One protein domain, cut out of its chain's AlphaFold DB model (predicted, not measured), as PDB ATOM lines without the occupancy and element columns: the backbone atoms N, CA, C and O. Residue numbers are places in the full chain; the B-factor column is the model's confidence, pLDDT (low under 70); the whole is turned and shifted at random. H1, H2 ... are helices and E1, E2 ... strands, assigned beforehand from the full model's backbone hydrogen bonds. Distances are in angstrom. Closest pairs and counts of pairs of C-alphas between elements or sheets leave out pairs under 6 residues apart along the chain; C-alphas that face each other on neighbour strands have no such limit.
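What this domain is: This is residues 7 to 173 of the 235 residues of the protein "Ribonuclease" of Nosema ceranae (strain BRL01) (UniProt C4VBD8). One twisted sheet of six strands stands between helices: the long H5 crosses slantwise over one face, and the long H3, with the shorter H4 toward the E6 edge, covers part of the other. This makes three layers, that is, helices on both faces of a sheet; H1 packs on H5, and H2 makes a corner with the first residues of H3. The 167 printed residues include five named helices and six named strands, in the order E1 E2 E3 H1 E4 H2 H3 E5 H4 E6 H5, and the class is mixed, helices and strands. The sheet is mixed, with the order E1 E4 E3 E2 E5 E6. The whole is compact, with a radius of gyration of the C-alphas of 15.1 A, and spans 44 by 40 by 27 A.

How they stand to each other: Start at E1, residues 7 to 9, an edge strand of the sheet. Its antiparallel neighbour is E4, residues 72 to 78; look at N 8 and O 75, 3.0 A apart. E2, residues 18 to 25, and E3, residues 34 to 42, form an antiparallel hairpin, with N 25 and O 35 at 2.8 A. E3 is also the antiparallel neighbour of E4, with N 38 and O 74 at 2.8 A. H2, residues 80 to 88, is not on the sheet. It touches H3, residues 93 to 111, at residues 93 to 96 of H3 alone; the closest C-alphas, of Met 87 and Leu 93, are 6.9 A apart, and the tilt is steep, 61 degrees. H3 is on the sheet at a height of 8.3 A, over E3, E2 and, only just, with 3 C-alphas, E4. It runs along the strands, only just, at 28 degrees to E3 on the local plane; its closest C-alpha pair with E3 is Val 38 and Leu 104, 6.5 A. E5, residues 115 to 121, is parallel to E2, with N 22 and O 119 at 2.8 A. E4, H2, H3 and E5 make a split strand-helix-strand unit, two strands running the same way with E3 and E2 between them, and its crossover is right-handed. H4, residues 126 to 136, touches H3 at a steep tilt of 47 degrees, the same way, the closest C-alphas being those of Trp 98 and Leu 129, 6.7 A apart. E6, residues 141 to 144, is the other edge strand, parallel to E5, with N 142 and O 118 at 2.8 A; E5, H4 and E6 are a strand-helix-strand unit, its crossover right-handed. H5, residues 152 to 170, is on the opposite face from H3, at a height of 7.6 A, over E4, E3 and E2, and slantwise to the strands at 34 degrees to E3 on the local plane. Its closest C-alpha pair with E2 is Gly 21 and Val 154, 4.1 A. H1, residues 58 to 68, is not on the sheet; it touches H5 at a steep tilt of 60 degrees, opposite ways, with the C-alphas of Arg 61 and Ile 159 closest at 6.1 A. Among the pairs that are apart are H3 and H5. In H2, H3 and H5 every O i to N i+4 pair is within hydrogen-bond range; in H1 and in H4 it is 6 of 7.

Where its parts are: Find C-alpha 7 at (-49.842, 49.601, -8.950), where E1 begins; it ends at C-alpha 9, 7.0 A on. From C-alpha 18 to 25, E2 measures 23.3 A, and from 34 to 42, E3 measures 27.0 A. H1 is 15.0 A long, E4 20.4 A and H2 12.1 A. Find C-alpha 93 at (-31.648, 46.434, -6.106); from there H3 runs 27.7 A to C-alpha 111. E5 measures 17.6 A, H4 15.5 A and E6 9.6 A. H5 runs 27.1 A to C-alpha 170 at (-44.225, 66.290, -10.738).

The domain as a whole: The two C-alphas farthest apart are those of Asp 44 and Leu 88, at 45.4 A. The printed part has no cut. The one long link is E3 to H1, residues 43 to 57, and within it residues 51 to 55 have pLDDT under 70; the mean of the printed part is 93.3.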
ATOM      1  N   SER A   7     -49.644  50.607  -7.913       96.31
ATOM      2  CA  SER A   7     -49.842  49.601  -8.950       96.31
ATOM      3  C   SER A   7     -51.078  49.941  -9.766       96.31
ATOM      4  O   SER A   7     -52.065  50.446  -9.234       96.31
ATOM      5  N   PHE A   8     -51.019  49.645 -11.055       97.75
ATOM      6  CA  PHE A   8     -52.116  49.828 -11.997       97.75
ATOM      7  C   PHE A   8     -52.158  48.642 -12.955       97.75
ATOM      8  O   PHE A   8     -51.112  48.090 -13.299       97.75
ATOM      9  N   SER A   9     -53.354  48.271 -13.406       97.62
ATOM     10  CA  SER A   9     -53.551  47.260 -14.442       97.62
ATOM     11  C   SER A   9     -54.800  47.576 -15.256       97.62
ATOM     12  O   SER A   9     -55.884  47.713 -14.691       97.62
ATOM     13  N   SER A  10     -54.651  47.635 -16.580       97.31
ATOM     14  CA  SER A  10     -55.749  47.623 -17.554       97.31
ATOM     15  C   SER A  10     -55.904  46.263 -18.244       97.31
ATOM     16  O   SER A  10     -56.688  46.144 -19.182       97.31
ATOM     17  N   LEU A  11     -55.159  45.238 -17.803       97.12
ATOM     18  CA  LEU A  11     -55.139  43.920 -18.437       97.12
ATOM     19  C   LEU A  11     -56.539  43.290 -18.446       97.12
ATOM     20  O   LEU A  11     -57.135  43.056 -17.392       97.12
ATOM     21  N   LYS A  12     -57.033  42.963 -19.639       94.31
ATOM     22  CA  LYS A  12     -58.276  42.213 -19.838       94.31
ATOM     23  C   LYS A  12     -57.963  40.745 -20.102       94.31
ATOM     24  O   LYS A  12     -56.966  40.430 -20.742       94.31
ATOM     25  N   LYS A  13     -58.824  39.844 -19.625       96.00
ATOM     26  CA  LYS A  13     -58.705  38.421 -19.964       96.00
ATOM     27  C   LYS A  13     -58.963  38.218 -21.456       96.00
ATOM     28  O   LYS A  13     -59.914  38.792 -21.985       96.00
ATOM     29  N   SER A  14     -58.131  37.419 -22.115       92.88
ATOM     30  CA  SER A  14     -58.270  37.103 -23.539       92.88
ATOM     31  C   SER A  14     -57.543  35.805 -23.888       92.88
ATOM     32  O   SER A  14     -56.454  35.550 -23.376       92.88
ATOM     33  N   ASP A  15     -58.118  35.036 -24.811       93.00
ATOM     34  CA  ASP A  15     -57.522  33.806 -25.360       93.00
ATOM     35  C   ASP A  15     -56.788  34.038 -26.692       93.00
ATOM     36  O   ASP A  15     -56.253  33.110 -27.307       93.00
ATOM     37  N   LYS A  16     -56.755  35.289 -27.170       95.25
ATOM     38  CA  LYS A  16     -56.018  35.656 -28.382       95.25
ATOM     39  C   LYS A  16     -54.509  35.511 -28.180       95.25
ATOM     40  O   LYS A  16     -54.000  35.655 -27.071       95.25
ATOM     41  N   ARG A  17     -53.795  35.301 -29.291       97.06
ATOM     42  CA  ARG A  17     -52.327  35.283 -29.331       97.06
ATOM     43  C   ARG A  17     -51.783  36.668 -28.997       97.06
ATOM     44  O   ARG A  17     -52.129  37.648 -29.666       97.06
ATOM     45  N   VAL A  18     -50.932  36.748 -27.979       97.69
ATOM     46  CA  VAL A  18     -50.344  38.011 -27.520       97.69
ATOM     47  C   VAL A  18     -48.824  37.955 -27.433       97.69
ATOM     48  O   VAL A  18     -48.228  36.907 -27.180       97.69
ATOM     49  N   ILE A  19     -48.206  39.123 -27.583       97.38
ATOM     50  CA  ILE A  19     -46.809  39.381 -27.229       97.38
ATOM     51  C   ILE A  19     -46.744  40.342 -26.049       97.38
ATOM     52  O   ILE A  19     -47.593  41.224 -25.885       97.38
ATOM     53  N   VAL A  20     -45.710  40.175 -25.234       98.44
ATOM     54  CA  VAL A  20     -45.545  40.893 -23.971       98.44
ATOM     55  C   VAL A  20     -44.205  41.613 -23.975       98.44
ATOM     56  O   VAL A  20     -43.183  41.027 -24.322       98.44
ATOM     57  N   GLY A  21     -44.210  42.881 -23.582       98.19
ATOM     58  CA  GLY A  21     -43.021  43.717 -23.456       98.19
ATOM     59  C   GLY A  21     -42.871  44.222 -22.034       98.19
ATOM     60  O   GLY A  21     -43.855  44.662 -21.446       98.19
ATOM     61  N   VAL A  22     -41.662  44.181 -21.486       98.38
ATOM     62  CA  VAL A  22     -41.349  44.702 -20.151       98.38
ATOM     63  C   VAL A  22     -40.182  45.672 -20.241       98.38
ATOM     64  O   VAL A  22     -39.170  45.359 -20.865       98.38
ATOM     65  N   ASP A  23     -40.325  46.822 -19.593       97.69
ATOM     66  CA  ASP A  23     -39.261  47.819 -19.456       97.69
ATOM     67  C   ASP A  23     -39.425  48.598 -18.137       97.69
ATOM     68  O   ASP A  23     -40.473  48.532 -17.474       97.69
ATOM     69  N   GLU A  24     -38.397  49.350 -17.753       96.81
ATOM     70  CA  GLU A  24     -38.389  50.213 -16.584       96.81
ATOM     71  C   GLU A  24     -38.009  51.670 -16.869       96.81
ATOM     72  O   GLU A  24     -37.330  52.028 -17.828       96.81
ATOM     73  N   ALA A  25     -38.387  52.544 -15.940       95.94
ATOM     74  CA  ALA A  25     -37.913  53.915 -15.881       95.94
ATOM     75  C   ALA A  25     -37.451  54.269 -14.467       95.94
ATOM     76  O   ALA A  25     -38.074  53.925 -13.460       95.94
ATOM     77  N   GLY A  26     -36.361  55.031 -14.376       95.00
ATOM     78  CA  GLY A  26     -35.893  55.567 -13.100       95.00
ATOM     79  C   GLY A  26     -35.080  54.598 -12.247       95.00
ATOM     80  O   GLY A  26     -35.028  54.779 -11.032       95.00
ATOM     81  N   ARG A  27     -34.390  53.613 -12.834       95.31
ATOM     82  CA  ARG A  27     -33.461  52.756 -12.078       95.31
ATOM     83  C   ARG A  27     -32.265  53.525 -11.506       95.31
ATOM     84  O   ARG A  27     -31.949  53.350 -10.341       95.31
ATOM     85  N   GLY A  28     -31.624  54.399 -12.284       94.69
ATOM     86  CA  GLY A  28     -30.403  55.130 -11.888       94.69
ATOM     87  C   GLY A  28     -30.540  56.350 -10.948       94.69
ATOM     88  O   GLY A  28     -29.637  56.554 -10.134       94.69
ATOM     89  N   PRO A  29     -31.601  57.175 -11.031       96.44
ATOM     90  CA  PRO A  29     -31.787  58.372 -10.208       96.44
ATOM     91  C   PRO A  29     -31.701  58.134  -8.697       96.44
ATOM     92  O   PRO A  29     -32.188  57.127  -8.187       96.44
ATOM     93  N   VAL A  30     -31.126  59.101  -7.978       97.31
ATOM     94  CA  VAL A  30     -31.125  59.151  -6.504       97.31
ATOM     95  C   VAL A  30     -32.431  59.739  -5.958       97.31
ATOM     96  O   VAL A  30     -32.770  59.512  -4.802       97.31
ATOM     97  N   ILE A  31     -33.198  60.439  -6.796       95.94
ATOM     98  CA  ILE A  31     -34.499  61.022  -6.450       95.94
ATOM     99  C   ILE A  31     -35.600  60.347  -7.274       95.94
ATOM    100  O   ILE A  31     -35.454  60.134  -8.481       95.94
ATOM    101  N   GLY A  32     -36.721  60.046  -6.621       95.31
ATOM    102  CA  GLY A  32     -37.971  59.666  -7.270       95.31
ATOM    103  C   GLY A  32     -38.233  58.172  -7.409       95.31
ATOM    104  O   GLY A  32     -37.454  57.320  -6.979       95.31
ATOM    105  N   TYR A  33     -39.370  57.857  -8.024       96.88
ATOM    106  CA  TYR A  33     -39.858  56.492  -8.209       96.88
ATOM    107  C   TYR A  33     -39.024  55.690  -9.215       96.88
ATOM    108  O   TYR A  33     -38.406  56.252 -10.126       96.88
ATOM    109  N   MET A  34     -39.018  54.370  -9.034       97.56
ATOM    110  CA  MET A  34     -38.591  53.397 -10.043       97.56
ATOM    111  C   MET A  34     -39.842  52.683 -10.552       97.56
ATOM    112  O   MET A  34     -40.543  52.057  -9.763       97.56
ATOM    113  N   VAL A  35     -40.153  52.816 -11.837       98.31
ATOM    114  CA  VAL A  35     -41.396  52.306 -12.430       98.31
ATOM    115  C   VAL A  35     -41.069  51.145 -13.351       98.31
ATOM    116  O   VAL A  35     -40.258  51.309 -14.251       98.31
ATOM    117  N   TYR A  36     -41.713  50.002 -13.139       98.50
ATOM    118  CA  TYR A  36     -41.708  48.869 -14.063       98.50
ATOM    119  C   TYR A  36     -43.051  48.799 -14.767       98.50
ATOM    120  O   TYR A  36     -44.084  48.929 -14.107       98.50
ATOM    121  N   CYS A  37     -43.044  48.566 -16.072       98.62
ATOM    122  CA  CYS A  37     -44.254  48.414 -16.864       98.62
ATOM    123  C   CYS A  37     -44.204  47.121 -17.672       98.62
ATOM    124  O   CYS A  37     -43.160  46.753 -18.206       98.62
ATOM    125  N   VAL A  38     -45.356  46.469 -17.794       98.62
ATOM    126  CA  VAL A  38     -45.618  45.427 -18.779       98.62
ATOM    127  C   VAL A  38     -46.679  45.915 -19.758       98.62
ATOM    128  O   VAL A  38     -47.702  46.459 -19.345       98.62
ATOM    129  N   MET A  39     -46.427  45.730 -21.046       98.31
ATOM    130  CA  MET A  39     -47.331  46.046 -22.148       98.31
ATOM    131  C   MET A  39     -47.716  44.748 -22.854       98.31
ATOM    132  O   MET A  39     -46.867  43.876 -23.044       98.31
ATOM    133  N   VAL A  40     -48.978  44.623 -23.256       98.19
ATOM    134  CA  VAL A  40     -49.493  43.456 -23.977       98.19
ATOM    135  C   VAL A  40     -50.168  43.913 -25.265       98.19
ATOM    136  O   VAL A  40     -51.087  44.735 -25.242       98.19
ATOM    137  N   PHE A  41     -49.731  43.341 -26.385       97.25
ATOM    138  CA  PHE A  41     -50.368  43.517 -27.689       97.25
ATOM    139  C   PHE A  41     -50.855  42.181 -28.230       97.25
ATOM    140  O   PHE A  41     -50.185  41.162 -28.078       97.25
ATOM    141  N   GLU A  42     -52.003  42.197 -28.902       96.38
ATOM    142  CA  GLU A  42     -52.382  41.101 -29.791       96.38
ATOM    143  C   GLU A  42     -51.387  41.064 -30.959       96.38
ATOM    144  O   GLU A  42     -51.032  42.118 -31.494       96.38
ATOM    145  N   VAL A  43     -50.935  39.869 -31.348       94.31
ATOM    146  CA  VAL A  43     -49.898  39.679 -32.386       94.31
ATOM    147  C   VAL A  43     -50.263  40.397 -33.689       94.31
ATOM    148  O   VAL A  43     -49.413  41.019 -34.323       94.31
ATOM    149  N   ASP A  44     -51.548  40.373 -34.037       91.69
ATOM    150  CA  ASP A  44     -52.077  40.924 -35.283       91.69
ATOM    151  C   ASP A  44     -52.443  42.427 -35.176       91.69
ATOM    152  O   ASP A  44     -52.886  43.030 -36.153       91.69
ATOM    153  N   ASN A  45     -52.245  43.064 -34.009       91.88
ATOM    154  CA  ASN A  45     -52.615  44.464 -33.737       91.88
ATOM    155  C   ASN A  45     -51.519  45.238 -32.973       91.88
ATOM    156  O   ASN A  45     -51.763  45.862 -31.936       91.88
ATOM    157  N   VAL A  46     -50.284  45.191 -33.481       91.81
ATOM    158  CA  VAL A  46     -49.150  45.943 -32.922       91.81
ATOM    159  C   VAL A  46     -49.084  47.358 -33.526       91.81
ATOM    160  O   VAL A  46     -49.003  47.489 -34.752       91.81
ATOM    161  N   PRO A  47     -49.046  48.432 -32.711       88.38
ATOM    162  CA  PRO A  47     -48.920  49.800 -33.213       88.38
ATOM    163  C   PRO A  47     -47.612  50.035 -33.985       88.38
ATOM    164  O   PRO A  47     -46.521  49.691 -33.526       88.38
ATOM    165  N   LYS A  48     -47.703  50.681 -35.155       80.62
ATOM    166  CA  LYS A  48     -46.543  50.947 -36.031       80.62
ATOM    167  C   LYS A  48     -45.667  52.115 -35.559       80.62
ATOM    168  O   LYS A  48     -44.474  52.135 -35.846       80.62
ATOM    169  N   ASN A  49     -46.233  53.067 -34.821       78.56
ATOM    170  CA  ASN A  49     -45.583  54.308 -34.379       78.56
ATOM    171  C   ASN A  49     -44.606  54.141 -33.196       78.56
ATOM    172  O   ASN A  49     -44.082  55.133 -32.700       78.56
ATOM    173  N   LEU A  50     -44.341  52.912 -32.736       79.50
ATOM    174  CA  LEU A  50     -43.510  52.647 -31.555       79.50
ATOM    175  C   LEU A  50     -42.028  52.355 -31.856       79.50
ATOM    176  O   LEU A  50     -41.242  52.261 -30.918       79.50
ATOM    177  N   LYS A  51     -41.615  52.204 -33.122       62.69
ATOM    178  CA  LYS A  51     -40.243  51.770 -33.465       62.69
ATOM    179  C   LYS A  51     -39.139  52.819 -33.243       62.69
ATOM    180  O   LYS A  51     -38.039  52.433 -32.869       62.69
ATOM    181  N   ASP A  52     -39.418  54.113 -33.404       58.78
ATOM    182  CA  ASP A  52     -38.390  55.177 -33.374       58.78
ATOM    183  C   ASP A  52     -38.406  56.015 -32.083       58.78
ATOM    184  O   ASP A  52     -38.229  57.234 -32.080       58.78
ATOM    185  N   SER A  53     -38.610  55.365 -30.933       58.94
ATOM    186  CA  SER A  53     -38.864  56.057 -29.661       58.94
ATOM    187  C   SER A  53     -37.632  56.715 -29.000       58.94
ATOM    188  O   SER A  53     -37.756  57.440 -28.006       58.94
ATOM    189  N   LYS A  54     -36.428  56.514 -29.549       59.38
ATOM    190  CA  LYS A  54     -35.148  56.924 -28.933       59.38
ATOM    191  C   LYS A  54     -34.917  58.431 -28.839       59.38
ATOM    192  O   LYS A  54     -34.102  58.859 -28.027       59.38
ATOM    193  N   MET A  55     -35.614  59.221 -29.651       65.12
ATOM    194  CA  MET A  55     -35.522  60.687 -29.654       65.12
ATOM    195  C   MET A  55     -36.850  61.364 -29.298       65.12
ATOM    196  O   MET A  55     -37.055  62.537 -29.602       65.12
ATOM    197  N   LEU A  56     -37.766  60.644 -28.643       78.94
ATOM    198  CA  LEU A  56     -39.042  61.235 -28.257       78.94
ATOM    199  C   LEU A  56     -38.840  62.284 -27.168       78.94
ATOM    200  O   LEU A  56     -38.417  61.984 -26.045       78.94
ATOM    201  N   THR A  57     -39.228  63.512 -27.497       87.50
ATOM    202  CA  THR A  57     -39.440  64.569 -26.508       87.50
ATOM    203  C   THR A  57     -40.527  64.149 -25.516       87.50
ATOM    204  O   THR A  57     -41.331  63.257 -25.791       87.50
ATOM    205  N   GLU A  58     -40.577  64.793 -24.350       87.81
ATOM    206  CA  GLU A  58     -41.631  64.547 -23.355       87.81
ATOM    207  C   GLU A  58     -43.035  64.690 -23.958       87.81
ATOM    208  O   GLU A  58     -43.877  63.814 -23.775       87.81
ATOM    209  N   LYS A  59     -43.246  65.731 -24.775       89.06
ATOM    210  CA  LYS A  59     -44.504  65.953 -25.493       89.06
ATOM    211  C   LYS A  59     -44.876  64.764 -26.382       89.06
ATOM    212  O   LYS A  59     -45.970  64.231 -26.250       89.06
ATOM    213  N   MET A  60     -43.948  64.291 -27.216       88.69
ATOM    214  CA  MET A  60     -44.208  63.145 -28.097       88.69
ATOM    215  C   MET A  60     -44.496  61.862 -27.309       88.69
ATOM    216  O   MET A  60     -45.336  61.064 -27.721       88.69
ATOM    217  N   ARG A  61     -43.824  61.652 -26.165       90.94
ATOM    218  CA  ARG A  61     -44.128  60.517 -25.278       90.94
ATOM    219  C   ARG A  61     -45.542  60.610 -24.713       90.94
ATOM    220  O   ARG A  61     -46.227  59.595 -24.690       90.94
ATOM    221  N   ASN A  62     -45.979  61.799 -24.297       91.25
ATOM    222  CA  ASN A  62     -47.336  62.018 -23.800       91.25
ATOM    223  C   ASN A  62     -48.387  61.767 -24.891       91.25
ATOM    224  O   ASN A  62     -49.362  61.065 -24.632       91.25
ATOM    225  N   ASP A  63     -48.152  62.248 -26.114       91.06
ATOM    226  CA  ASP A  63     -49.054  62.028 -27.251       91.06
ATOM    227  C   ASP A  63     -49.196  60.529 -27.573       91.06
ATOM    228  O   ASP A  63     -50.305  60.013 -27.716       91.06
ATOM    229  N   ILE A  64     -48.081  59.788 -27.603       90.88
ATOM    230  CA  ILE A  64     -48.111  58.332 -27.801       90.88
ATOM    231  C   ILE A  64     -48.784  57.639 -26.613       90.88
ATOM    232  O   ILE A  64     -49.597  56.737 -26.815       90.88
ATOM    233  N   PHE A  65     -48.501  58.060 -25.380       93.19
ATOM    234  CA  PHE A  65     -49.115  57.477 -24.189       93.19
ATOM    235  C   PHE A  65     -50.643  57.575 -24.218       93.19
ATOM    236  O   PHE A  65     -51.301  56.616 -23.824       93.19
ATOM    237  N   VAL A  66     -51.217  58.667 -24.742       92.56
ATOM    238  CA  VAL A  66     -52.673  58.779 -24.938       92.56
ATOM    239  C   VAL A  66     -53.200  57.630 -25.797       92.56
ATOM    240  O   VAL A  66     -54.177  57.002 -25.405       92.56
ATOM    241  N   THR A  67     -52.518  57.286 -26.893       90.94
ATOM    242  CA  THR A  67     -52.914  56.152 -27.750       90.94
ATOM    243  C   THR A  67     -52.713  54.791 -27.078       90.94
ATOM    244  O   THR A  67     -53.474  53.858 -27.317       90.94
ATOM    245  N   LEU A  68     -51.713  54.661 -26.198       92.69
ATOM    246  CA  LEU A  68     -51.430  53.413 -25.484       92.69
ATOM    247  C   LEU A  68     -52.459  53.104 -24.387       92.69
ATOM    248  O   LEU A  68     -52.555  51.949 -23.971       92.69
ATOM    249  N   LYS A  69     -53.245  54.092 -23.936       91.00
ATOM    250  CA  LYS A  69     -54.292  53.894 -22.916       91.00
ATOM    251  C   LYS A  69     -55.384  52.919 -23.349       91.00
ATOM    252  O   LYS A  69     -55.966  52.268 -22.486       91.00
ATOM    253  N   ASP A  70     -55.620  52.798 -24.653       91.50
ATOM    254  CA  ASP A  70     -56.622  51.888 -25.214       91.50
ATOM    255  C   ASP A  70     -56.137  50.430 -25.278       91.50
ATOM    256  O   ASP A  70     -56.923  49.509 -25.515       91.50
ATOM    257  N   TYR A  71     -54.846  50.202 -25.027       94.69
ATOM    258  CA  TYR A  71     -54.227  48.884 -25.001       94.69
ATOM    259  C   TYR A  71     -54.063  48.347 -23.569       94.69
ATOM    260  O   TYR A  71     -54.326  49.009 -22.561       94.69
ATOM    261  N   ASN A  72     -53.621  47.093 -23.477       97.44
ATOM    262  CA  ASN A  72     -53.477  46.380 -22.217       97.44
ATOM    263  C   ASN A  72     -52.075  46.593 -21.639       97.44
ATOM    264  O   ASN A  72     -51.078  46.238 -22.267       97.44
ATOM    265  N   TYR A  73     -51.994  47.118 -20.421       98.31
ATOM    266  CA  TYR A  73     -50.734  47.264 -19.699       98.31
ATOM    267  C   TYR A  73     -50.945  47.202 -18.190       98.31
ATOM    268  O   TYR A  73     -52.052  47.370 -17.675       98.31
ATOM    269  N   ALA A  74     -49.864  46.964 -17.464       98.62
ATOM    270  CA  ALA A  74     -49.825  47.100 -16.019       98.62
ATOM    271  C   ALA A  74     -48.483  47.695 -15.606       98.62
ATOM    272  O   ALA A  74     -47.466  47.454 -16.253       98.62
ATOM    273  N   TYR A  75     -48.460  48.455 -14.518       98.62
ATOM    274  CA  TYR A  75     -47.213  48.978 -13.977       98.62
ATOM    275  C   TYR A  75     -47.168  48.881 -12.459       98.62
ATOM    276  O   TYR A  75     -48.188  48.807 -11.774       98.62
ATOM    277  N   THR A  76     -45.951  48.895 -11.930       98.56
ATOM    278  CA  THR A  76     -45.666  49.058 -10.506       98.56
ATOM    279  C   THR A  76     -44.637  50.169 -10.342       98.56
ATOM    280  O   THR A  76     -43.521  50.079 -10.852       98.56
ATOM    281  N   ALA A  77     -45.013  51.221  -9.622       98.31
ATOM    282  CA  ALA A  77     -44.147  52.328  -9.251       98.31
ATOM    283  C   ALA A  77     -43.653  52.137  -7.814       98.31
ATOM    284  O   ALA A  77     -44.413  52.233  -6.851       98.31
ATOM    285  N   LEU A  78     -42.357  51.877  -7.673       97.94
ATOM    286  CA  LEU A  78     -41.684  51.661  -6.401       97.94
ATOM    287  C   LEU A  78     -41.238  52.996  -5.813       97.94
ATOM    288  O   LEU A  78     -40.446  53.728  -6.415       97.94
ATOM    289  N   HIS A  79     -41.743  53.303  -4.626       97.06
ATOM    290  CA  HIS A  79     -41.460  54.554  -3.943       97.06
ATOM    291  C   HIS A  79     -40.014  54.574  -3.384       97.06
ATOM    292  O   HIS A  79     -39.535  53.543  -2.897       97.06
ATOM    293  N   PRO A  80     -39.305  55.724  -3.388       95.81
ATOM    294  CA  PRO A  80     -37.935  55.838  -2.870       95.81
ATOM    295  C   PRO A  80     -37.731  55.286  -1.454       95.81
ATOM    296  O   PRO A  80     -36.719  54.636  -1.181       95.81
ATOM    297  N   SER A  81     -38.696  55.510  -0.554       94.94
ATOM    298  CA  SER A  81     -38.658  54.979   0.816       94.94
ATOM    299  C   SER A  81     -38.728  53.451   0.845       94.94
ATOM    300  O   SER A  81     -37.963  52.839   1.577       94.94
ATOM    301  N   TYR A  82     -39.555  52.823   0.000       96.19
ATOM    302  CA  TYR A  82     -39.630  51.366  -0.102       96.19
ATOM    303  C   TYR A  82     -38.296  50.780  -0.572       96.19
ATOM    304  O   TYR A  82     -37.777  49.850   0.049       96.19
ATOM    305  N   ILE A  83     -37.711  51.363  -1.625       96.69
ATOM    306  CA  ILE A  83     -36.401  50.951  -2.146       96.69
ATOM    307  C   ILE A  83     -35.336  51.103  -1.054       96.69
ATOM    308  O   ILE A  83     -34.567  50.177  -0.803       96.69
ATOM    309  N   THR A  84     -35.329  52.246  -0.366       95.50
ATOM    310  CA  THR A  84     -34.406  52.531   0.737       95.50
ATOM    311  C   THR A  84     -34.539  51.496   1.851       95.50
ATOM    312  O   THR A  84     -33.546  50.870   2.210       95.50
ATOM    313  N   THR A  85     -35.749  51.269   2.364       95.06
ATOM    314  CA  THR A  85     -36.007  50.311   3.446       95.06
ATOM    315  C   THR A  85     -35.571  48.903   3.056       95.06
ATOM    316  O   THR A  85     -34.829  48.278   3.807       95.06
ATOM    317  N   LYS A  86     -35.950  48.414   1.867       96.06
ATOM    318  CA  LYS A  86     -35.549  47.077   1.403       96.06
ATOM    319  C   LYS A  86     -34.033  46.935   1.292       96.06
ATOM    320  O   LYS A  86     -33.481  45.944   1.765       96.06
ATOM    321  N   MET A  87     -33.360  47.939   0.736       96.00
ATOM    322  CA  MET A  87     -31.907  47.915   0.583       96.00
ATOM    323  C   MET A  87     -31.142  48.061   1.901       96.00
ATOM    324  O   MET A  87     -30.041  47.528   2.021       96.00
ATOM    325  N   LEU A  88     -31.708  48.741   2.901       94.06
ATOM    326  CA  LEU A  88     -31.163  48.750   4.262       94.06
ATOM    327  C   LEU A  88     -31.383  47.411   4.981       94.06
ATOM    328  O   LEU A  88     -30.576  47.037   5.825       94.06
ATOM    329  N   SER A  89     -32.417  46.656   4.609       94.75
ATOM    330  CA  SER A  89     -32.672  45.287   5.076       94.75
ATOM    331  C   SER A  89     -31.935  44.210   4.259       94.75
ATOM    332  O   SER A  89     -32.427  43.091   4.145       94.75
ATOM    333  N   ASN A  90     -30.765  44.530   3.692       93.50
ATOM    334  CA  ASN A  90     -29.898  43.614   2.931       93.50
ATOM    335  C   ASN A  90     -30.494  43.011   1.642       93.50
ATOM    336  O   ASN A  90     -29.944  42.050   1.114       93.50
ATOM    337  N   VAL A  91     -31.570  43.580   1.092       95.56
ATOM    338  CA  VAL A  91     -32.089  43.183  -0.229       95.56
ATOM    339  C   VAL A  91     -31.413  44.025  -1.307       95.56
ATOM    340  O   VAL A  91     -31.434  45.253  -1.237       95.56
ATOM    341  N   ASN A  92     -30.808  43.409  -2.322       94.50
ATOM    342  CA  ASN A  92     -30.137  44.191  -3.361       94.50
ATOM    343  C   ASN A  92     -31.152  44.766  -4.376       94.50
ATOM    344  O   ASN A  92     -32.301  44.332  -4.460       94.50
ATOM    345  N   LEU A  93     -30.742  45.776  -5.156       95.06
ATOM    346  CA  LEU A  93     -31.648  46.434  -6.106       95.06
ATOM    347  C   LEU A  93     -32.125  45.486  -7.218       95.06
ATOM    348  O   LEU A  93     -33.268  45.605  -7.644       95.06
ATOM    349  N   ASN A  94     -31.288  44.539  -7.655       95.31
ATOM    350  CA  ASN A  94     -31.677  43.555  -8.667       95.31
ATOM    351  C   ASN A  94     -32.770  42.626  -8.134       95.31
ATOM    352  O   ASN A  94     -33.733  42.393  -8.852       95.31
ATOM    353  N   ASP A  95     -32.698  42.181  -6.877       95.12
ATOM    354  CA  ASP A  95     -33.750  41.351  -6.275       95.12
ATOM    355  C   ASP A  95     -35.089  42.101  -6.257       95.12
ATOM    356  O   ASP A  95     -36.132  41.537  -6.593       95.12
ATOM    357  N   ILE A  96     -35.077  43.392  -5.896       96.75
ATOM    358  CA  ILE A  96     -36.277  44.243  -5.922       96.75
ATOM    359  C   ILE A  96     -36.826  44.329  -7.352       96.75
ATOM    360  O   ILE A  96     -38.027  44.144  -7.565       96.75
ATOM    361  N   SER A  97     -35.954  44.588  -8.329       96.12
ATOM    362  CA  SER A  97     -36.302  44.682  -9.747       96.12
ATOM    363  C   SER A  97     -36.898  43.380 -10.286       96.12
ATOM    364  O   SER A  97     -37.995  43.391 -10.838       96.12
ATOM    365  N   TRP A  98     -36.226  42.246 -10.084       96.38
ATOM    366  CA  TRP A  98     -36.632  40.946 -10.621       96.38
ATOM    367  C   TRP A  98     -37.953  40.468 -10.026       96.38
ATOM    368  O   TRP A  98     -38.823  40.008 -10.762       96.38
ATOM    369  N   ASN A  99     -38.158  40.656  -8.717       97.12
ATOM    370  CA  ASN A  99     -39.442  40.350  -8.085       97.12
ATOM    371  C   ASN A  99     -40.575  41.237  -8.621       97.12
ATOM    372  O   ASN A  99     -41.702  40.771  -8.775       97.12
ATOM    373  N   THR A 100     -40.288  42.503  -8.937       97.94
ATOM    374  CA  THR A 100     -41.288  43.411  -9.517       97.94
ATOM    375  C   THR A 100     -41.677  42.970 -10.928       97.94
ATOM    376  O   THR A 100     -42.868  42.868 -11.224       97.94
ATOM    377  N   VAL A 101     -40.694  42.622 -11.765       98.06
ATOM    378  CA  VAL A 101     -40.926  42.048 -13.102       98.06
ATOM    379  C   VAL A 101     -41.732  40.751 -13.004       98.06
ATOM    380  O   VAL A 101     -42.749  40.614 -13.679       98.06
ATOM    381  N   LEU A 102     -41.345  39.831 -12.117       98.19
ATOM    382  CA  LEU A 102     -42.056  38.570 -11.916       98.19
ATOM    383  C   LEU A 102     -43.518  38.789 -11.506       98.19
ATOM    384  O   LEU A 102     -44.408  38.119 -12.028       98.19
ATOM    385  N   ASN A 103     -43.788  39.727 -10.599       98.19
ATOM    386  CA  ASN A 103     -45.154  40.029 -10.170       98.19
ATOM    387  C   ASN A 103     -46.010  40.580 -11.319       98.19
ATOM    388  O   ASN A 103     -47.151  40.151 -11.476       98.19
ATOM    389  N   LEU A 104     -45.459  41.463 -12.160       98.50
ATOM    390  CA  LEU A 104     -46.149  41.946 -13.361       98.50
ATOM    391  C   LEU A 104     -46.406  40.811 -14.362       98.50
ATOM    392  O   LEU A 104     -47.515  40.687 -14.879       98.50
ATOM    393  N   LEU A 105     -45.427  39.933 -14.587       98.31
ATOM    394  CA  LEU A 105     -45.588  38.782 -15.481       98.31
ATOM    395  C   LEU A 105     -46.607  37.767 -14.955       98.31
ATOM    396  O   LEU A 105     -47.327  37.174 -15.754       98.31
ATOM    397  N   LYS A 106     -46.737  37.598 -13.634       97.69
ATOM    398  CA  LYS A 106     -47.805  36.780 -13.035       97.69
ATOM    399  C   LYS A 106     -49.191  37.349 -13.338       97.69
ATOM    400  O   LYS A 106     -50.089  36.576 -13.657       97.69
ATOM    401  N   LEU A 107     -49.369  38.676 -13.302       97.88
ATOM    402  CA  LEU A 107     -50.635  39.303 -13.708       97.88
ATOM    403  C   LEU A 107     -50.966  38.989 -15.172       97.88
ATOM    404  O   LEU A 107     -52.106  38.645 -15.478       97.88
ATOM    405  N   VAL A 108     -49.965  39.047 -16.053       97.81
ATOM    406  CA  VAL A 108     -50.133  38.703 -17.471       97.81
ATOM    407  C   VAL A 108     -50.462  37.221 -17.650       97.81
ATOM    408  O   VAL A 108     -51.457  36.910 -18.293       97.81
ATOM    409  N   CYS A 109     -49.711  36.308 -17.029       95.75
ATOM    410  CA  CYS A 109     -49.974  34.863 -17.115       95.75
ATOM    411  C   CYS A 109     -51.361  34.471 -16.572       95.75
ATOM    412  O   CYS A 109     -51.916  33.461 -16.986       95.75
ATOM    413  N   ASN A 110     -51.923  35.253 -15.645       95.94
ATOM    414  CA  ASN A 110     -53.277  35.037 -15.128       95.94
ATOM    415  C   ASN A 110     -54.375  35.573 -16.064       95.94
ATOM    416  O   ASN A 110     -55.526  35.146 -15.965       95.94
ATOM    417  N   ALA A 111     -54.048  36.543 -16.920       96.94
ATOM    418  CA  ALA A 111     -54.987  37.169 -17.846       96.94
ATOM    419  C   ALA A 111     -54.963  36.532 -19.246       96.94
ATOM    420  O   ALA A 111     -55.990  36.537 -19.922       96.94
ATOM    421  N   TYR A 112     -53.824  35.973 -19.661       96.38
ATOM    422  CA  TYR A 112     -53.608  35.450 -21.007       96.38
ATOM    423  C   TYR A 112     -53.024  34.041 -20.961       96.38
ATOM    424  O   TYR A 112     -52.021  33.790 -20.292       96.38
ATOM    425  N   THR A 113     -53.637  33.139 -21.719       92.69
ATOM    426  CA  THR A 113     -53.221  31.735 -21.851       92.69
ATOM    427  C   THR A 113     -52.334  31.497 -23.077       92.69
ATOM    428  O   THR A 113     -51.539  30.561 -23.079       92.69
ATOM    429  N   ASN A 114     -52.433  32.353 -24.103       95.62
ATOM    430  CA  ASN A 114     -51.768  32.194 -25.398       95.62
ATOM    431  C   ASN A 114     -50.689  33.271 -25.632       95.62
ATOM    432  O   ASN A 114     -50.849  34.187 -26.443       95.62
ATOM    433  N   ILE A 115     -49.601  33.194 -24.860       97.00
ATOM    434  CA  ILE A 115     -48.471  34.133 -24.928       97.00
ATOM    435  C   ILE A 115     -47.400  33.576 -25.876       97.00
ATOM    436  O   ILE A 115     -46.733  32.597 -25.545       97.00
ATOM    437  N   GLU A 116     -47.195  34.221 -27.027       95.50
ATOM    438  CA  GLU A 116     -46.195  33.790 -28.019       95.50
ATOM    439  C   GLU A 116     -44.763  34.152 -27.624       95.50
ATOM    440  O   GLU A 116     -43.812  33.444 -27.959       95.50
ATOM    441  N   GLY A 117     -44.590  35.263 -26.907       95.31
ATOM    442  CA  GLY A 117     -43.271  35.724 -26.504       95.31
ATOM    443  C   GLY A 117     -43.319  36.822 -25.455       95.31
ATOM    444  O   GLY A 117     -44.179  37.706 -25.490       95.31
ATOM    445  N   ILE A 118     -42.360  36.760 -24.533       98.06
ATOM    446  CA  ILE A 118     -42.107  37.787 -23.525       98.06
ATOM    447  C   ILE A 118     -40.735  38.393 -23.815       98.06
ATOM    448  O   ILE A 118     -39.725  37.689 -23.799       98.06
ATOM    449  N   PHE A 119     -40.703  39.696 -24.069       97.94
ATOM    450  CA  PHE A 119     -39.503  40.465 -24.385       97.94
ATOM    451  C   PHE A 119     -39.243  41.469 -23.265       97.94
ATOM    452  O   PHE A 119     -40.150  42.192 -22.856       97.94
ATOM    453  N   ILE A 120     -38.021  41.502 -22.744       97.94
ATOM    454  CA  ILE A 120     -37.682  42.271 -21.543       97.94
ATOM    455  C   ILE A 120     -36.412  43.071 -21.810       97.94
ATOM    456  O   ILE A 120     -35.390  42.478 -22.169       97.94
ATOM    457  N   ASP A 121     -36.475  44.390 -21.608       96.19
ATOM    458  CA  ASP A 121     -35.267  45.214 -21.549       96.19
ATOM    459  C   ASP A 121     -34.592  45.059 -20.185       96.19
ATOM    460  O   ASP A 121     -35.239  45.125 -19.139       96.19
ATOM    461  N   ALA A 122     -33.285  44.800 -20.189       91.00
ATOM    462  CA  ALA A 122     -32.507  44.683 -18.962       91.00
ATOM    463  C   ALA A 122     -31.101  45.276 -19.104       91.00
ATOM    464  O   ALA A 122     -30.415  45.122 -20.120       91.00
ATOM    465  N   ILE A 123     -30.623  45.898 -18.022       82.50
ATOM    466  CA  ILE A 123     -29.299  46.527 -17.957       82.50
ATOM    467  C   ILE A 123     -28.329  45.675 -17.126       82.50
ATOM    468  O   ILE A 123     -28.412  45.641 -15.895       82.50
ATOM    469  N   GLY A 124     -27.345  45.063 -17.796       76.56
ATOM    470  CA  GLY A 124     -26.135  44.498 -17.177       76.56
ATOM    471  C   GLY A 124     -26.303  43.168 -16.430       76.56
ATOM    472  O   GLY A 124     -25.332  42.675 -15.863       76.56
ATOM    473  N   THR A 125     -27.504  42.581 -16.416       83.69
ATOM    474  CA  THR A 125     -27.787  41.285 -15.765       83.69
ATOM    475  C   THR A 125     -28.770  40.426 -16.566       83.69
ATOM    476  O   THR A 125     -29.646  39.794 -15.977       83.69
ATOM    477  N   CYS A 126     -28.672  40.441 -17.899       90.12
ATOM    478  CA  CYS A 126     -29.625  39.756 -18.775       90.12
ATOM    479  C   CYS A 126     -29.693  38.249 -18.483       90.12
ATOM    480  O   CYS A 126     -30.780  37.742 -18.226       90.12
ATOM    481  N   ASP A 127     -28.543  37.569 -18.422       92.81
ATOM    482  CA  ASP A 127     -28.487  36.112 -18.227       92.81
ATOM    483  C   ASP A 127     -29.091  35.689 -16.885       92.81
ATOM    484  O   ASP A 127     -29.967  34.833 -16.831       92.81
ATOM    485  N   LYS A 128     -28.719  36.375 -15.798       94.44
ATOM    486  CA  LYS A 128     -29.227  36.058 -14.455       94.44
ATOM    487  C   LYS A 128     -30.727  36.314 -14.311       94.44
ATOM    488  O   LYS A 128     -31.420  35.548 -13.650       94.44
ATOM    489  N   LEU A 129     -31.233  37.399 -14.908       94.81
ATOM    490  CA  LEU A 129     -32.671  37.666 -14.918       94.81
ATOM    491  C   LEU A 129     -33.406  36.603 -15.741       94.81
ATOM    492  O   LEU A 129     -34.464  36.140 -15.326       94.81
ATOM    493  N   LYS A 130     -32.843  36.195 -16.880       95.19
ATOM    494  CA  LYS A 130     -33.409  35.134 -17.709       95.19
ATOM    495  C   LYS A 130     -33.503  33.814 -16.939       95.19
ATOM    496  O   LYS A 130     -34.598  33.271 -16.856       95.19
ATOM    497  N   GLU A 131     -32.417  33.370 -16.308       95.12
ATOM    498  CA  GLU A 131     -32.397  32.171 -15.456       95.12
ATOM    499  C   GLU A 131     -33.431  32.262 -14.324       95.12
ATOM    500  O   GLU A 131     -34.219  31.342 -14.107       95.12
ATOM    501  N   PHE A 132     -33.481  33.402 -13.625       95.81
ATOM    502  CA  PHE A 132     -34.466  33.635 -12.570       95.81
ATOM    503  C   PHE A 132     -35.905  33.505 -13.086       95.81
ATOM    504  O   PHE A 132     -36.748  32.909 -12.417       95.81
ATOM    505  N   LEU A 133     -36.206  34.045 -14.268       95.56
ATOM    506  CA  LEU A 133     -37.541  33.967 -14.856       95.56
ATOM    507  C   LEU A 133     -37.877  32.556 -15.340       95.56
ATOM    508  O   LEU A 133     -38.970  32.083 -15.048       95.56
ATOM    509  N   GLU A 134     -36.954  31.854 -15.995       93.38
ATOM    510  CA  GLU A 134     -37.167  30.476 -16.464       93.38
ATOM    511  C   GLU A 134     -37.511  29.505 -15.320       93.38
ATOM    512  O   GLU A 134     -38.277  28.565 -15.515       93.38
ATOM    513  N   LEU A 135     -37.027  29.772 -14.102       94.94
ATOM    514  CA  LEU A 135     -37.394  29.010 -12.902       94.94
ATOM    515  C   LEU A 135     -38.784  29.356 -12.339       94.94
ATOM    516  O   LEU A 135     -39.352  28.569 -11.584       94.94
ATOM    517  N   ASN A 136     -39.321  30.537 -12.651       95.88
ATOM    518  CA  ASN A 136     -40.518  31.083 -12.002       95.88
ATOM    519  C   ASN A 136     -41.734  31.212 -12.931       95.88
ATOM    520  O   ASN A 136     -42.856  31.373 -12.439       95.88
ATOM    521  N   ILE A 137     -41.543  31.160 -14.251       92.94
ATOM    522  CA  ILE A 137     -42.612  31.246 -15.245       92.94
ATOM    523  C   ILE A 137     -42.424  30.211 -16.353       92.94
ATOM    524  O   ILE A 137     -41.319  29.924 -16.790       92.94
ATOM    525  N   LYS A 138     -43.545  29.658 -16.830       90.38
ATOM    526  CA  LYS A 138     -43.553  28.601 -17.856       90.38
ATOM    527  C   LYS A 138     -43.256  29.113 -19.269       90.38
ATOM    528  O   LYS A 138     -42.910  28.330 -20.145       90.38
ATOM    529  N   HIS A 139     -43.449  30.408 -19.505       90.56
ATOM    530  CA  HIS A 139     -43.328  31.018 -20.824       90.56
ATOM    531  C   HIS A 139     -41.880  31.410 -21.117       90.56
ATOM    532  O   HIS A 139     -41.180  31.947 -20.255       90.56
ATOM    533  N   LYS A 140     -41.448  31.195 -22.363       88.50
ATOM    534  CA  LYS A 140     -40.107  31.567 -22.815       88.50
ATOM    535  C   LYS A 140     -39.923  33.086 -22.763       88.50
ATOM    536  O   LYS A 140     -40.714  33.833 -23.340       88.50
ATOM    537  N   CYS A 141     -38.842  33.517 -22.119       94.88
ATOM    538  CA  CYS A 141     -38.458  34.921 -22.025       94.88
ATOM    539  C   CYS A 141     -37.210  35.221 -22.849       94.88
ATOM    540  O   CYS A 141     -36.194  34.529 -22.755       94.88
ATOM    541  N   THR A 142     -37.276  36.308 -23.607       96.88
ATOM    542  CA  THR A 142     -36.133  36.927 -24.270       96.88
ATOM    543  C   THR A 142     -35.749  38.164 -23.473       96.88
ATOM    544  O   THR A 142     -36.468  39.161 -23.471       96.88
ATOM    545  N   VAL A 143     -34.624  38.080 -22.767       96.75
ATOM    546  CA  VAL A 143     -34.078  39.176 -21.961       96.75
ATOM    547  C   VAL A 143     -32.835  39.700 -22.656       96.75
ATOM    548  O   VAL A 143     -31.871  38.957 -22.841       96.75
ATOM    549  N   GLU A 144     -32.839  40.969 -23.038       95.06
ATOM    550  CA  GLU A 144     -31.703  41.584 -23.715       95.06
ATOM    551  C   GLU A 144     -31.606  43.076 -23.413       95.06
ATOM    552  O   GLU A 144     -32.548  43.696 -22.936       95.06
ATOM    553  N   SER A 145     -30.442  43.664 -23.677       93.00
ATOM    554  CA  SER A 145     -30.270  45.110 -23.554       93.00
ATOM    555  C   SER A 145     -30.722  45.820 -24.828       93.00
ATOM    556  O   SER A 145     -30.436  45.357 -25.936       93.00
ATOM    557  N   LYS A 146     -31.327  46.999 -24.666       90.06
ATOM    558  CA  LYS A 146     -31.907  47.805 -25.749       90.06
ATOM    559  C   LYS A 146     -33.033  47.059 -26.476       90.06
ATOM    560  O   LYS A 146     -33.156  47.155 -27.702       90.06
ATOM    561  N   ALA A 147     -33.822  46.277 -25.739       92.75
ATOM    562  CA  ALA A 147     -34.960  45.537 -26.280       92.75
ATOM    563  C   ALA A 147     -36.074  46.488 -26.759       92.75
ATOM    564  O   ALA A 147     -36.732  46.212 -27.765       92.75
ATOM    565  N   ASP A 148     -36.212  47.648 -26.112       90.38
ATOM    566  CA  ASP A 148     -37.081  48.768 -26.507       90.38
ATOM    567  C   ASP A 148     -36.880  49.201 -27.969       90.38
ATOM    568  O   ASP A 148     -37.810  49.596 -28.664       90.38
ATOM    569  N   SER A 149     -35.656  49.054 -28.460       89.44
ATOM    570  CA  SER A 149     -35.227  49.435 -29.801       89.44
ATOM    571  C   SER A 149     -35.585  48.405 -30.869       89.44
ATOM    572  O   SER A 149     -35.512  48.700 -32.061       89.44
ATOM    573  N   LYS A 150     -35.860  47.169 -30.449       91.38
ATOM    574  CA  LYS A 150     -36.061  46.011 -31.326       91.38
ATOM    575  C   LYS A 150     -37.529  45.613 -31.374       91.38
ATOM    576  O   LYS A 150     -38.047  45.314 -32.449       91.38
ATOM    577  N   TYR A 151     -38.203  45.647 -30.226       93.88
ATOM    578  CA  TYR A 151     -39.577  45.184 -30.085       93.88
ATOM    579  C   TYR A 151     -40.516  46.358 -29.782       93.88
ATOM    580  O   TYR A 151     -40.412  46.966 -28.714       93.88
ATOM    581  N   PRO A 152     -41.500  46.636 -30.658       94.25
ATOM    582  CA  PRO A 152     -42.498  47.682 -30.427       94.25
ATOM    583  C   PRO A 152     -43.235  47.549 -29.088       94.25
ATOM    584  O   PRO A 152     -43.546  48.554 -28.457       94.25
ATOM    585  N   VAL A 153     -43.482  46.320 -28.623       96.44
ATOM    586  CA  VAL A 153     -44.144  46.065 -27.334       96.44
ATOM    587  C   VAL A 153     -43.299  46.521 -26.138       96.44
ATOM    588  O   VAL A 153     -43.835  47.093 -25.192       96.44
ATOM    589  N   VAL A 154     -41.972  46.361 -26.205       96.56
ATOM    590  CA  VAL A 154     -41.054  46.859 -25.168       96.56
ATOM    591  C   VAL A 154     -40.956  48.382 -25.240       96.56
ATOM    592  O   VAL A 154     -41.022  49.044 -24.210       96.56
ATOM    593  N   SER A 155     -40.914  48.957 -26.446       95.06
ATOM    594  CA  SER A 155     -40.980  50.414 -26.633       95.06
ATOM    595  C   SER A 155     -42.246  51.026 -26.012       95.06
ATOM    596  O   SER A 155     -42.171  52.033 -25.307       95.06
ATOM    597  N   GLY A 156     -43.405  50.382 -26.196       95.69
ATOM    598  CA  GLY A 156     -44.658  50.776 -25.547       95.69
ATOM    599  C   GLY A 156     -44.559  50.757 -24.018       95.69
ATOM    600  O   GLY A 156     -44.882  51.757 -23.373       95.69
ATOM    601  N   ALA A 157     -44.033  49.669 -23.440       97.25
ATOM    602  CA  ALA A 157     -43.789  49.571 -21.996       97.25
ATOM    603  C   ALA A 157     -42.847  50.682 -21.495       97.25
ATOM    604  O   ALA A 157     -43.111  51.303 -20.464       97.25
ATOM    605  N   SER A 158     -41.801  50.991 -22.266       95.81
ATOM    606  CA  SER A 158     -40.838  52.058 -21.986       95.81
ATOM    607  C   SER A 158     -41.496  53.431 -21.877       95.81
ATOM    608  O   SER A 158     -41.225  54.198 -20.949       95.81
ATOM    609  N   ILE A 159     -42.379  53.754 -22.829       95.62
ATOM    610  CA  ILE A 159     -43.103  55.030 -22.865       95.62
ATOM    611  C   ILE A 159     -44.011  55.146 -21.644       95.62
ATOM    612  O   ILE A 159     -43.941  56.155 -20.939       95.62
ATOM    613  N   VAL A 160     -44.799  54.108 -21.351       96.94
ATOM    614  CA  VAL A 160     -45.684  54.087 -20.177       96.94
ATOM    615  C   VAL A 160     -44.878  54.263 -18.888       96.94
ATOM    616  O   VAL A 160     -45.240  55.098 -18.057       96.94
ATOM    617  N   ALA A 161     -43.764  53.545 -18.725       97.06
ATOM    618  CA  ALA A 161     -42.917  53.656 -17.538       97.06
ATOM    619  C   ALA A 161     -42.344  55.075 -17.365       97.06
ATOM    620  O   ALA A 161     -42.385  55.623 -16.259       97.06
ATOM    621  N   LYS A 162     -41.848  55.692 -18.448       95.38
ATOM    622  CA  LYS A 162     -41.275  57.052 -18.436       95.38
ATOM    623  C   LYS A 162     -42.328  58.110 -18.117       95.38
ATOM    624  O   LYS A 162     -42.123  58.883 -17.189       95.38
ATOM    625  N   VAL A 163     -43.465  58.101 -18.816       95.69
ATOM    626  CA  VAL A 163     -44.556  59.065 -18.582       95.69
ATOM    627  C   VAL A 163     -45.111  58.927 -17.164       95.69
ATOM    628  O   VAL A 163     -45.283  59.925 -16.471       95.69
ATOM    629  N   THR A 164     -45.300  57.695 -16.683       96.94
ATOM    630  CA  THR A 164     -45.758  57.444 -15.306       96.94
ATOM    631  C   THR A 164     -44.751  57.957 -14.278       96.94
ATOM    632  O   THR A 164     -45.133  58.566 -13.281       96.94
ATOM    633  N   ARG A 165     -43.450  57.730 -14.497       95.50
ATOM    634  CA  ARG A 165     -42.406  58.253 -13.610       95.50
ATOM    635  C   ARG A 165     -42.413  59.780 -13.584       95.50
ATOM    636  O   ARG A 165     -42.316  60.345 -12.497       95.50
ATOM    637  N   ASP A 166     -42.481  60.416 -14.748       93.44
ATOM    638  CA  ASP A 166     -42.423  61.873 -14.879       93.44
ATOM    639  C   ASP A 166     -43.659  62.522 -14.206       93.44
ATOM    640  O   ASP A 166     -43.501  63.449 -13.408       93.44
ATOM    641  N   ASP A 167     -44.861  61.944 -14.369       94.00
ATOM    642  CA  ASP A 167     -46.079  62.344 -13.635       94.00
ATOM    643  C   ASP A 167     -45.905  62.227 -12.111       94.00
ATOM    644  O   ASP A 167     -46.175  63.172 -11.368       94.00
ATOM    645  N   LEU A 168     -45.390  61.096 -11.621       94.12
ATOM    646  CA  LEU A 168     -45.163  60.894 -10.186       94.12
ATOM    647  C   LEU A 168     -44.099  61.833  -9.611       94.12
ATOM    648  O   LEU A 168     -44.187  62.218  -8.445       94.12
ATOM    649  N   LEU A 169     -43.097  62.203 -10.406       90.69
ATOM    650  CA  LEU A 169     -42.090  63.178 -10.003       90.69
ATOM    651  C   LEU A 169     -42.669  64.585  -9.878       90.69
ATOM    652  O   LEU A 169     -42.325  65.281  -8.920       90.69
ATOM    653  N   SER A 170     -43.566  64.979 -10.786       89.56
ATOM    654  CA  SER A 170     -44.225  66.290 -10.738       89.56
ATOM    655  C   SER A 170     -44.982  66.505  -9.420       89.56
ATOM    656  O   SER A 170     -44.924  67.587  -8.839       89.56
ATOM    657  N   LYS A 171     -45.570  65.436  -8.863       88.31
ATOM    658  CA  LYS A 171     -46.321  65.451  -7.595       88.31
ATOM    659  C   LYS A 171     -45.467  65.746  -6.366       88.31
ATOM    660  O   LYS A 171     -46.018  66.110  -5.330       88.31
ATOM    661  N   PHE A 172     -44.142  65.604  -6.446       83.69
ATOM    662  CA  PHE A 172     -43.279  66.020  -5.343       83.69
ATOM    663  C   PHE A 172     -43.202  67.548  -5.208       83.69
ATOM    664  O   PHE A 172     -42.892  68.010  -4.117       83.69
ATOM    665  N   ASN A 173     -43.512  68.328  -6.257       82.75
ATOM    666  CA  ASN A 173     -43.371  69.793  -6.281       82.75
ATOM    667  C   ASN A 173     -41.955  70.272  -5.903       82.75
ATOM    668  O   ASN A 173     -41.779  71.266  -5.201       82.75
TER     669      ASN A 173